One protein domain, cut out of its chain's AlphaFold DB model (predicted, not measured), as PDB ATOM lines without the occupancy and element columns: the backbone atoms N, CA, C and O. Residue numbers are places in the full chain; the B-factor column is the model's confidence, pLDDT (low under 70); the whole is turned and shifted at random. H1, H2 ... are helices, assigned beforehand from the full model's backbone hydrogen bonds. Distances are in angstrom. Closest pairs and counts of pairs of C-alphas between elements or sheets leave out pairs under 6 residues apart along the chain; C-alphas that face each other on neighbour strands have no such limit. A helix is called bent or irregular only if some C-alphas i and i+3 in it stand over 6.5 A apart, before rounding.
ATOM      1  N   ASP A 119     143.278 189.010 140.202       63.22
ATOM      2  CA  ASP A 119     143.772 187.707 140.655       63.22
ATOM      3  C   ASP A 119     144.912 187.134 139.801       63.22
ATOM      4  O   ASP A 119     145.785 186.423 140.309       63.22
ATOM      5  N   SER A 120     144.952 187.449 138.502       66.75
ATOM      6  CA  SER A 120     145.994 186.931 137.604       66.75
ATOM      7  C   SER A 120     147.359 187.597 137.814       66.75
ATOM      8  O   SER A 120     148.385 186.918 137.709       66.75
ATOM      9  N   MET A 121     147.389 188.890 138.156       74.12
ATOM     10  CA  MET A 121     148.629 189.608 138.467       74.12
ATOM     11  C   MET A 121     149.139 189.232 139.854       74.12
ATOM     12  O   MET A 121     150.310 188.880 139.996       74.12
ATOM     13  N   LEU A 122     148.250 189.200 140.852       77.75
ATOM     14  CA  LEU A 122     148.607 188.834 142.221       77.75
ATOM     15  C   LEU A 122     149.172 187.408 142.294       77.75
ATOM     16  O   LEU A 122     150.198 187.171 142.932       77.75
ATOM     17  N   ARG A 123     148.575 186.457 141.563       75.56
ATOM     18  CA  ARG A 123     149.077 185.077 141.487       75.56
ATOM     19  C   ARG A 123     150.445 184.981 140.799       75.56
ATOM     20  O   ARG A 123     151.263 184.160 141.212       75.56
ATOM     21  N   ARG A 124     150.718 185.792 139.769       77.38
ATOM     22  CA  ARG A 124     152.048 185.846 139.130       77.38
ATOM     23  C   ARG A 124     153.093 186.440 140.070       77.38
ATOM     24  O   ARG A 124     154.157 185.846 140.213       77.38
ATOM     25  N   ALA A 125     152.767 187.541 140.743       80.75
ATOM     26  CA  ALA A 125     153.649 188.180 141.717       80.75
ATOM     27  C   ALA A 125     153.995 187.232 142.879       80.75
ATOM     28  O   ALA A 125     155.166 187.071 143.208       80.75
ATOM     29  N   LEU A 126     153.002 186.519 143.426       80.00
ATOM     30  CA  LEU A 126     153.202 185.502 144.468       80.00
ATOM     31  C   LEU A 126     154.091 184.333 144.015       80.00
ATOM     32  O   LEU A 126     154.871 183.799 144.799       80.00
ATOM     33  N   ARG A 127     153.987 183.905 142.752       78.12
ATOM     34  CA  ARG A 127     154.864 182.851 142.217       78.12
ATOM     35  C   ARG A 127     156.293 183.341 142.042       78.12
ATOM     36  O   ARG A 127     157.219 182.616 142.393       78.12
ATOM     37  N   ALA A 128     156.464 184.553 141.519       81.81
ATOM     38  CA  ALA A 128     157.779 185.163 141.386       81.81
ATOM     39  C   ALA A 128     158.449 185.316 142.761       81.81
ATOM     40  O   ALA A 128     159.605 184.933 142.919       81.81
ATOM     41  N   SER A 129     157.709 185.773 143.776       81.31
ATOM     42  CA  SER A 129     158.248 185.914 145.132       81.31
ATOM     43  C   SER A 129     158.614 184.570 145.770       81.31
ATOM     44  O   SER A 129     159.679 184.466 146.372       81.31
ATOM     45  N   LEU A 130     157.806 183.517 145.593       80.06
ATOM     46  CA  LEU A 130     158.145 182.166 146.064       80.06
ATOM     47  C   LEU A 130     159.372 181.576 145.359       80.06
ATOM     48  O   LEU A 130     160.161 180.885 145.999       80.06
ATOM     49  N   ALA A 131     159.549 181.838 144.062       82.19
ATOM     50  CA  ALA A 131     160.722 181.381 143.322       82.19
ATOM     51  C   ALA A 131     162.007 182.060 143.825       82.19
ATOM     52  O   ALA A 131     163.007 181.384 144.064       82.19
ATOM     53  N   VAL A 132     161.959 183.377 144.061       86.06
ATOM     54  CA  VAL A 132     163.065 184.122 144.686       86.06
ATOM     55  C   VAL A 132     163.351 183.580 146.089       86.06
ATOM     56  O   VAL A 132     164.502 183.319 146.429       86.06
ATOM     57  N   LEU A 133     162.308 183.334 146.885       83.62
ATOM     58  CA  LEU A 133     162.441 182.788 148.233       83.62
ATOM     59  C   LEU A 133     163.066 181.387 148.242       83.62
ATOM     60  O   LEU A 133     163.876 181.084 149.113       83.62
ATOM     61  N   LEU A 134     162.730 180.537 147.268       85.88
ATOM     62  CA  LEU A 134     163.339 179.214 147.116       85.88
ATOM     63  C   LEU A 134     164.846 179.323 146.863       85.88
ATOM     64  O   LEU A 134     165.625 178.600 147.478       85.88
ATOM     65  N   PHE A 135     165.259 180.251 145.997       88.12
ATOM     66  CA  PHE A 135     166.673 180.490 145.724       88.12
ATOM     67  C   PHE A 135     167.411 180.996 146.974       88.12
ATOM     68  O   PHE A 135     168.408 180.404 147.384       88.12
ATOM     69  N   VAL A 136     166.879 182.035 147.627       86.81
ATOM     70  CA  VAL A 136     167.485 182.634 148.830       86.81
ATOM     71  C   VAL A 136     167.562 181.627 149.981       86.81
ATOM     72  O   VAL A 136     168.614 181.474 150.600       86.81
ATOM     73  N   SER A 137     166.476 180.894 150.247       84.19
ATOM     74  CA  SER A 137     166.463 179.857 151.288       84.19
ATOM     75  C   SER A 137     167.432 178.718 150.977       84.19
ATOM     76  O   SER A 137     168.084 178.220 151.891       84.19
ATOM     77  N   GLY A 138     167.575 178.329 149.704       88.12
ATOM     78  CA  GLY A 138     168.547 177.327 149.272       88.12
ATOM     79  C   GLY A 138     169.983 177.724 149.617       88.12
ATOM     80  O   GLY A 138     170.703 176.942 150.235       88.12
ATOM     81  N   VAL A 139     170.373 178.962 149.295       90.69
ATOM     82  CA  VAL A 139     171.705 179.498 149.627       90.69
ATOM     83  C   VAL A 139     171.931 179.520 151.142       90.69
ATOM     84  O   VAL A 139     172.967 179.053 151.615       90.69
ATOM     85  N   LEU A 140     170.948 179.999 151.914       86.19
ATOM     86  CA  LEU A 140     171.030 180.037 153.379       86.19
ATOM     87  C   LEU A 140     171.142 178.642 154.002       86.19
ATOM     88  O   LEU A 140     171.921 178.456 154.934       86.19
ATOM     89  N   SER A 141     170.402 177.663 153.481       90.06
ATOM     90  CA  SER A 141     170.451 176.274 153.948       90.06
ATOM     91  C   SER A 141     171.827 175.650 153.712       90.06
ATOM     92  O   SER A 141     172.407 175.084 154.638       90.06
ATOM     93  N   VAL A 142     172.406 175.829 152.517       91.25
ATOM     94  CA  VAL A 142     173.764 175.348 152.215       91.25
ATOM     95  C   VAL A 142     174.788 176.012 153.131       91.25
ATOM     96  O   VAL A 142     175.627 175.324 153.709       91.25
ATOM     97  N   PHE A 143     174.702 177.330 153.317       88.75
ATOM     98  CA  PHE A 143     175.606 178.053 154.207       88.75
ATOM     99  C   PHE A 143     175.500 177.562 155.659       88.75
ATOM    100  O   PHE A 143     176.516 177.262 156.284       88.75
ATOM    101  N   ALA A 144     174.282 177.405 156.179       85.06
ATOM    102  CA  ALA A 144     174.040 176.889 157.524       85.06
ATOM    103  C   ALA A 144     174.541 175.452 157.706       85.06
ATOM    104  O   ALA A 144     175.021 175.099 158.785       85.06
ATOM    105  N   LEU A 145     174.450 174.633 156.657       88.38
ATOM    106  CA  LEU A 145     174.966 173.271 156.651       88.38
ATOM    107  C   LEU A 145     176.498 173.255 156.682       88.38
ATOM    108  O   LEU A 145     177.074 172.545 157.503       88.38
ATOM    109  N   VAL A 146     177.152 174.084 155.863       90.06
ATOM    110  CA  VAL A 146     178.616 174.238 155.865       90.06
ATOM    111  C   VAL A 146     179.100 174.727 157.226       90.06
ATOM    112  O   VAL A 146     179.950 174.072 157.814       90.06
ATOM    113  N   VAL A 147     178.529 175.811 157.759       85.56
ATOM    114  CA  VAL A 147     178.886 176.353 159.085       85.56
ATOM    115  C   VAL A 147     178.637 175.325 160.190       85.56
ATOM    116  O   VAL A 147     179.460 175.174 161.091       85.56
ATOM    117  N   GLY A 148     177.522 174.593 160.109       84.44
ATOM    118  CA  GLY A 148     177.184 173.522 161.043       84.44
ATOM    119  C   GLY A 148     178.258 172.434 161.098       84.44
ATOM    120  O   GLY A 148     178.677 172.026 162.181       84.44
ATOM    121  N   LEU A 149     178.731 172.012 159.922       85.12
ATOM    122  CA  LEU A 149     179.754 170.980 159.764       85.12
ATOM    123  C   LEU A 149     181.160 171.474 160.128       85.12
ATOM    124  O   LEU A 149     181.890 170.757 160.809       85.12
ATOM    125  N   THR A 150     181.557 172.673 159.690       83.31
ATOM    126  CA  THR A 150     182.937 173.172 159.839       83.31
ATOM    127  C   THR A 150     183.253 173.624 161.252       83.31
ATOM    128  O   THR A 150     184.320 173.306 161.770       83.31
ATOM    129  N   PHE A 151     182.335 174.339 161.899       78.62
ATOM    130  CA  PHE A 151     182.555 174.834 163.257       78.62
ATOM    131  C   PHE A 151     182.224 173.792 164.321       78.62
ATOM    132  O   PHE A 151     182.271 174.109 165.508       78.62
ATOM    133  N   GLY A 152     181.879 172.563 163.905       66.75
ATOM    134  CA  GLY A 152     181.460 171.506 164.814       66.75
ATOM    135  C   GLY A 152     180.393 172.039 165.751       66.75
ATOM    136  O   GLY A 152     180.509 171.872 166.968       66.75
ATOM    137  N   PHE A 153     179.422 172.773 165.183       62.47
ATOM    138  CA  PHE A 153     178.303 173.324 165.929       62.47
ATOM    139  C   PHE A 153     177.801 172.153 166.751       62.47
ATOM    140  O   PHE A 153     177.433 171.120 166.190       62.47
ATOM    141  N   ASN A 154     177.930 172.263 168.071       62.59
ATOM    142  CA  ASN A 154     177.693 171.162 168.991       62.59
ATOM    143  C   ASN A 154     176.166 171.008 169.115       62.59
ATOM    144  O   ASN A 154     175.581 171.179 170.178       62.59
ATOM    145  N   LEU A 155     175.518 170.766 167.968       60.59
ATOM    146  CA  LEU A 155     174.094 170.581 167.693       60.59
ATOM    147  C   LEU A 155     173.551 169.378 168.463       60.59
ATOM    148  O   LEU A 155     172.345 169.159 168.501       60.59
ATOM    149  N   TRP A 156     174.438 168.619 169.101       60.72
ATOM    150  CA  TRP A 156     174.113 167.530 169.996       60.72
ATOM    151  C   TRP A 156     174.320 167.834 171.477       60.72
ATOM    152  O   TRP A 156     174.270 166.921 172.300       60.72
ATOM    153  N   ARG A 157     174.488 169.105 171.860       69.75
ATOM    154  CA  ARG A 157     174.312 169.489 173.261       69.75
ATOM    155  C   ARG A 157     172.836 169.407 173.622       69.75
ATOM    156  O   ARG A 157     172.045 170.294 173.301       69.75
ATOM    157  N   TRP A 158     172.495 168.325 174.313       73.50
ATOM    158  CA  TRP A 158     171.178 168.069 174.897       73.50
ATOM    159  C   TRP A 158     170.687 169.208 175.799       73.50
ATOM    160  O   TRP A 158     169.487 169.379 175.976       73.50
ATOM    161  N   ASP A 159     171.605 170.030 176.295       81.62
ATOM    162  CA  ASP A 159     171.347 171.175 177.163       81.62
ATOM    163  C   ASP A 159     170.621 172.329 176.441       81.62
ATOM    164  O   ASP A 159     170.068 173.216 177.093       81.62
ATOM    165  N   ARG A 160     170.626 172.363 175.094       80.31
ATOM    166  CA  ARG A 160     169.997 173.431 174.289       80.31
ATOM    167  C   ARG A 160     169.315 172.894 173.017       80.31
ATOM    168  O   ARG A 160     169.690 173.283 171.908       80.31
ATOM    169  N   PRO A 161     168.254 172.075 173.142       80.75
ATOM    170  CA  PRO A 161     167.596 171.437 171.997       80.75
ATOM    171  C   PRO A 161     166.972 172.447 171.020       80.75
ATOM    172  O   PRO A 161     166.857 172.171 169.826       80.75
ATOM    173  N   GLY A 162     166.611 173.643 171.499       81.56
ATOM    174  CA  GLY A 162     166.033 174.700 170.664       81.56
ATOM    175  C   GLY A 162     166.955 175.163 169.531       81.56
ATOM    176  O   GLY A 162     166.472 175.451 168.438       81.56
ATOM    177  N   VAL A 163     168.275 175.172 169.750       81.38
ATOM    178  CA  VAL A 163     169.253 175.579 168.726       81.38
ATOM    179  C   VAL A 163     169.294 174.554 167.592       81.38
ATOM    180  O   VAL A 163     169.261 174.923 166.420       81.38
ATOM    181  N   THR A 164     169.286 173.267 167.936       81.56
ATOM    182  CA  THR A 164     169.277 172.158 166.973       81.56
ATOM    183  C   THR A 164     168.000 172.136 166.147       81.56
ATOM    184  O   THR A 164     168.053 171.983 164.927       81.56
ATOM    185  N   VAL A 165     166.850 172.343 166.794       82.75
ATOM    186  CA  VAL A 165     165.557 172.432 166.105       82.75
ATOM    187  C   VAL A 165     165.537 173.633 165.160       82.75
ATOM    188  O   VAL A 165     165.160 173.477 164.001       82.75
ATOM    189  N   GLY A 166     165.992 174.808 165.605       84.00
ATOM    190  CA  GLY A 166     166.071 176.003 164.759       84.00
ATOM    191  C   GLY A 166     166.978 175.808 163.541       84.00
ATOM    192  O   GLY A 166     166.597 176.158 162.422       84.00
ATOM    193  N   TRP A 167     168.141 175.181 163.734       84.25
ATOM    194  CA  TRP A 167     169.059 174.848 162.645       84.25
ATOM    195  C   TRP A 167     168.439 173.859 161.647       84.25
ATOM    196  O   TRP A 167     168.479 174.104 160.443       84.25
ATOM    197  N   LEU A 168     167.792 172.787 162.122       84.31
ATOM    198  CA  LEU A 168     167.103 171.825 161.252       84.31
ATOM    199  C   LEU A 168     165.975 172.481 160.451       84.31
ATOM    200  O   LEU A 168     165.826 172.196 159.265       84.31
ATOM    201  N   VAL A 169     165.198 173.374 161.069       84.38
ATOM    202  CA  VAL A 169     164.147 174.134 160.373       84.38
ATOM    203  C   VAL A 169     164.745 174.980 159.250       84.38
ATOM    204  O   VAL A 169     164.213 174.969 158.141       84.38
ATOM    205  N   LEU A 170     165.865 175.660 159.504       84.25
ATOM    206  CA  LEU A 170     166.566 176.458 158.497       84.25
ATOM    207  C   LEU A 170     167.084 175.588 157.340       84.25
ATOM    208  O   LEU A 170     166.896 175.936 156.174       84.25
ATOM    209  N   VAL A 171     167.682 174.433 157.649       86.06
ATOM    210  CA  VAL A 171     168.210 173.497 156.642       86.06
ATOM    211  C   VAL A 171     167.087 172.892 155.793       86.06
ATOM    212  O   VAL A 171     167.231 172.773 154.575       86.06
ATOM    213  N   LEU A 172     165.949 172.551 156.406       87.19
ATOM    214  CA  LEU A 172     164.797 171.942 155.731       87.19
ATOM    215  C   LEU A 172     163.872 172.960 155.042       87.19
ATOM    216  O   LEU A 172     162.997 172.560 154.266       87.19
ATOM    217  N   LEU A 173     164.070 174.260 155.270       83.69
ATOM    218  CA  LEU A 173     163.262 175.344 154.706       83.69
ATOM    219  C   LEU A 173     163.096 175.260 153.176       83.69
ATOM    220  O   LEU A 173     161.957 175.329 152.704       83.69
ATOM    221  N   PRO A 174     164.160 175.037 152.374       85.19
ATOM    222  CA  PRO A 174     164.035 174.991 150.918       85.19
ATOM    223  C   PRO A 174     163.175 173.817 150.449       85.19
ATOM    224  O   PRO A 174     162.441 173.940 149.472       85.19
ATOM    225  N   LEU A 175     163.211 172.685 151.162       84.62
ATOM    226  CA  LEU A 175     162.389 171.518 150.844       84.62
ATOM    227  C   LEU A 175     160.902 171.810 151.082       84.62
ATOM    228  O   LEU A 175     160.053 171.409 150.279       84.62
ATOM    229  N   ALA A 176     160.583 172.531 152.160       81.38
ATOM    230  CA  ALA A 176     159.224 172.974 152.446       81.38
ATOM    231  C   ALA A 176     158.717 173.950 151.369       81.38
ATOM    232  O   ALA A 176     157.636 173.737 150.816       81.38
ATOM    233  N   VAL A 177     159.522 174.954 150.995       80.81
ATOM    234  CA  VAL A 177     159.190 175.908 149.922       80.81
ATOM    235  C   VAL A 177     159.029 175.189 148.577       80.81
ATOM    236  O   VAL A 177     158.040 175.406 147.875       80.81
ATOM    237  N   TYR A 178     159.931 174.263 148.239       83.31
ATOM    238  CA  TYR A 178     159.855 173.461 147.015       83.31
ATOM    239  C   TYR A 178     158.557 172.650 146.937       83.31
ATOM    240  O   TYR A 178     157.899 172.628 145.894       83.31
ATOM    241  N   ARG A 179     158.139 172.017 148.043       83.31
ATOM    242  CA  ARG A 179     156.867 171.277 148.093       83.31
ATOM    243  C   ARG A 179     155.661 172.180 147.849       83.31
ATOM    244  O   ARG A 179     154.744 171.750 147.155       83.31
ATOM    245  N   VAL A 180     155.666 173.407 148.373       79.31
ATOM    246  CA  VAL A 180     154.584 174.385 148.153       79.31
ATOM    247  C   VAL A 180     154.551 174.869 146.700       79.31
ATOM    248  O   VAL A 180     153.473 175.008 146.130       79.31
ATOM    249  N   VAL A 181     155.710 175.093 146.077       79.06
ATOM    250  CA  VAL A 181     155.787 175.495 144.661       79.06
ATOM    251  C   VAL A 181     155.333 174.364 143.734       79.06
ATOM    252  O   VAL A 181     154.625 174.614 142.760       79.06
ATOM    253  N   LYS A 182     155.717 173.118 144.038       79.94
ATOM    254  CA  LYS A 182     155.391 171.944 143.218       79.94
ATOM    255  C   LYS A 182     153.924 171.528 143.331       79.94
ATOM    256  O   LYS A 182     153.315 171.163 142.329       79.94
ATOM    257  N   ASN A 183     153.359 171.572 144.535       78.38
ATOM    258  CA  ASN A 183     151.972 171.197 144.778       78.38
ATOM    259  C   ASN A 183     151.112 172.461 144.773       78.38
ATOM    260  O   ASN A 183     151.006 173.124 145.800       78.38
ATOM    261  N   GLU A 184     150.507 172.798 143.627       64.50
ATOM    262  CA  GLU A 184     149.645 173.981 143.503       64.50
ATOM    263  C   GLU A 184     148.629 174.048 144.660       64.50
ATOM    264  O   GLU A 184     147.749 173.182 144.761       64.50
ATOM    265  N   PRO A 185     148.702 175.068 145.539       65.19
ATOM    266  CA  PRO A 185     147.761 175.177 146.639       65.19
ATOM    267  C   PRO A 185     146.358 175.405 146.083       65.19
ATOM    268  O   PRO A 185     146.116 176.348 145.325       65.19
ATOM    269  N   ARG A 186     145.403 174.564 146.499       64.50
ATOM    270  CA  ARG A 186     143.982 174.698 146.123       64.50
ATOM    271  C   ARG A 186     143.370 176.038 146.545       64.50
ATOM    272  O   ARG A 186     142.356 176.434 145.983       64.50
ATOM    273  N   SER A 187     143.969 176.727 147.519       71.69
ATOM    274  CA  SER A 187     143.460 177.974 148.084       71.69
ATOM    275  C   SER A 187     144.534 179.057 148.123       71.69
ATOM    276  O   SER A 187     145.649 178.842 148.596       71.69
ATOM    277  N   MET A 188     144.158 180.255 147.674       68.50
ATOM    278  CA  MET A 188     144.995 181.457 147.691       68.50
ATOM    279  C   MET A 188     145.401 181.868 149.113       68.50
ATOM    280  O   MET A 188     146.495 182.388 149.315       68.50
ATOM    281  N   ARG A 189     144.568 181.544 150.114       73.06
ATOM    282  CA  ARG A 189     144.863 181.788 151.535       73.06
ATOM    283  C   ARG A 189     146.059 180.975 152.023       73.06
ATOM    284  O   ARG A 189     146.880 181.501 152.758       73.06
ATOM    285  N   VAL A 190     146.197 179.726 151.574       72.56
ATOM    286  CA  VAL A 190     147.330 178.862 151.953       72.56
ATOM    287  C   VAL A 190     148.635 179.424 151.393       72.56
ATOM    288  O   VAL A 190     149.638 179.479 152.089       72.56
ATOM    289  N   LEU A 191     148.593 179.916 150.155       69.12
ATOM    290  CA  LEU A 191     149.735 180.531 149.479       69.12
ATOM    291  C   LEU A 191     150.202 181.810 150.194       69.12
ATOM    292  O   LEU A 191     151.396 181.983 150.424       69.12
ATOM    293  N   ALA A 192     149.254 182.663 150.599       70.12
ATOM    294  CA  ALA A 192     149.533 183.876 151.363       70.12
ATOM    295  C   ALA A 192     150.074 183.569 152.770       70.12
ATOM    296  O   ALA A 192     151.062 184.165 153.181       70.12
ATOM    297  N   VAL A 193     149.482 182.603 153.483       76.06
ATOM    298  CA  VAL A 193     149.965 182.176 154.807       76.06
ATOM    299  C   VAL A 193     151.371 181.595 154.712       76.06
ATOM    300  O   VAL A 193     152.217 181.971 155.509       76.06
ATOM    301  N   CYS A 194     151.665 180.745 153.722       69.50
ATOM    302  CA  CYS A 194     153.021 180.238 153.517       69.50
ATOM    303  C   CYS A 194     154.005 181.376 153.233       69.50
ATOM    304  O   CYS A 194     155.050 181.431 153.868       69.50
ATOM    305  N   ALA A 195     153.668 182.308 152.334       68.56
ATOM    306  CA  ALA A 195     154.529 183.455 152.055       68.56
ATOM    307  C   ALA A 195     154.805 184.276 153.325       68.56
ATOM    308  O   ALA A 195     155.956 184.579 153.602       68.56
ATOM    309  N   ILE A 196     153.786 184.562 154.140       72.31
ATOM    310  CA  ILE A 196     153.944 185.297 155.403       72.31
ATOM    311  C   ILE A 196     154.787 184.495 156.400       72.31
ATOM    312  O   ILE A 196     155.767 185.010 156.921       72.31
ATOM    313  N   VAL A 197     154.471 183.221 156.632       73.25
ATOM    314  CA  VAL A 197     155.197 182.367 157.587       73.25
ATOM    315  C   VAL A 197     156.670 182.214 157.202       73.25
ATOM    316  O   VAL A 197     157.523 182.224 158.084       73.25
ATOM    317  N   PHE A 198     156.984 182.128 155.907       67.75
ATOM    318  CA  PHE A 198     158.365 182.028 155.434       67.75
ATOM    319  C   PHE A 198     159.102 183.376 155.356       67.75
ATOM    320  O   PHE A 198     160.330 183.376 155.328       67.75
ATOM    321  N   TRP A 199     158.391 184.509 155.328       64.62
ATOM    322  CA  TRP A 199     158.995 185.848 155.369       64.62
ATOM    323  C   TRP A 199     159.132 186.420 156.791       64.62
ATOM    324  O   TRP A 199     159.966 187.296 157.005       64.62
ATOM    325  N   VAL A 200     158.330 185.966 157.761       64.75
ATOM    326  CA  VAL A 200     158.185 186.650 159.061       64.75
ATOM    327  C   VAL A 200     159.231 186.267 160.128       64.75
ATOM    328  O   VAL A 200     159.454 187.084 161.021       64.75
ATOM    329  N   PRO A 201     159.937 185.119 160.084       57.12
ATOM    330  CA  PRO A 201     161.170 185.035 160.892       57.12
ATOM    331  C   PRO A 201     162.363 184.338 160.211       57.12
ATOM    332  O   PRO A 201     162.242 183.231 159.689       57.12
ATOM    333  N   PRO A 202     163.549 184.981 160.294       50.38
ATOM    334  CA  PRO A 202     164.378 184.871 161.503       50.38
ATOM    335  C   PRO A 202     164.580 186.176 162.292       50.38
ATOM    336  O   PRO A 202     165.307 186.167 163.285       50.38
ATOM    337  N   LEU A 203     163.921 187.282 161.928       48.31
ATOM    338  CA  LEU A 203     164.132 188.575 162.599       48.31
ATOM    339  C   LEU A 203     163.774 188.561 164.099       48.31
ATOM    340  O   LEU A 203     164.396 189.273 164.878       48.31
ATOM    341  N   TYR A 204     162.839 187.707 164.526       52.16
ATOM    342  CA  TYR A 204     162.449 187.602 165.939       52.16
ATOM    343  C   TYR A 204     163.365 186.712 166.797       52.16
ATOM    344  O   TYR A 204     163.405 186.876 168.013       52.16
ATOM    345  N   VAL A 205     164.096 185.768 166.194       51.66
ATOM    346  CA  VAL A 205     164.933 184.812 166.949       51.66
ATOM    347  C   VAL A 205     166.354 185.346 167.136       51.66
ATOM    348  O   VAL A 205     166.961 185.106 168.176       51.66
ATOM    349  N   VAL A 206     166.866 186.142 166.193       51.34
ATOM    350  CA  VAL A 206     168.203 186.754 166.317       51.34
ATOM    351  C   VAL A 206     168.236 187.837 167.404       51.34
ATOM    352  O   VAL A 206     169.238 187.956 168.100       51.34
ATOM    353  N   GLY A 207     167.135 188.565 167.626       49.69
ATOM    354  CA  GLY A 207     167.079 189.639 168.628       49.69
ATOM    355  C   GLY A 207     167.132 189.184 170.092       49.69
ATOM    356  O   GLY A 207     167.533 189.969 170.936       49.69
ATOM    357  N   ARG A 208     166.767 187.931 170.405       52.97
ATOM    358  CA  ARG A 208     166.792 187.394 171.785       52.97
ATOM    359  C   ARG A 208     167.956 186.454 172.092       52.97
ATOM    360  O   ARG A 208     168.124 186.071 173.238       52.97
TER     361      ARG A 208
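Overview. This is residues 119 to 208 of the 211 residues of an uncharacterized protein of Variovorax sp (UniProt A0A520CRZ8). One long helix, H1, runs the length of a loose rod, and the bent helix H2 folds back beside it: its arm H2b packs along H1, while its arm H2a splays away from H1 as the other limb of a V. H3 then turns back again and packs on the first half of H1, and the short H4 lies beyond it, apart from the other helices. The printed part has 90 residues with four named helices, H1, H2, H3 and H4 in chain order, and no named strand; its class is all helix. It is loose, with a radius of gyration of the C-alphas of 15.3 A, and spans 48 by 23 by 21 A.

Along the chain. Find C-alpha 119 at (143.772, 187.707, 140.655); from there H1, residues 119 to 150, runs 46.0 A to C-alpha 150 at (182.937, 173.172, 159.839). H2, residues 161 to 182, was assigned as one helix by its hydrogen bonds but is bent, with C-alphas 171 and 174 7.2 A apart. Its arms are H2a, residues 161 to 171, 15.5 A long, and H2b, residues 174 to 182, 12.0 A long. Next look for H3, residues 188 to 199, 16.6 A long, and H4, residues 203 to 206, 5.8 A long, which ends at C-alpha 206 at (168.203, 186.754, 166.317).

Arrangement. Begin at H1. With its residues 127 to 141 alone it touches H2b, at a shallow tilt of 24 degrees, opposite ways; the closest C-alphas, of Gly 138 and Pro 174, are 5.3 A apart. With residues 137 to 145 alone H1 touches H2a, at a steep tilt of 56 degrees, opposite ways; the closest C-alphas, of Ser 141 and Val 171, are 4.5 A apart. The arms H2a and H2b stand at a steep tilt of 45 degrees. Residues 191 to 195 of H3 touch residues 126 to 130 of H1, the same way at a shallow tilt of 34 degrees, only just short of steep; the closest C-alphas, of Leu 130 and Ala 195, are 7.1 A apart. H2b and H3 are close but not clearly touching, with the closest C-alphas, of Val 180 and Leu 191, 7.9 A apart. H4 touches no helix. In H1, H2a, H2b and H3 every O i to N i+4 pair is within hydrogen-bond range; H4 is too short for such a pair.

Size, cuts and confidence. The two C-alphas farthest apart, of Ser 120 and Asp 159, are 49.6 A apart. The printed part has no cut and no long link; residues 157 to 162 and 182 to 187 stand free. The mean pLDDT of the printed part is 76.0, and 26 residues are under 70, among them 152 to 157 and 198 to 208.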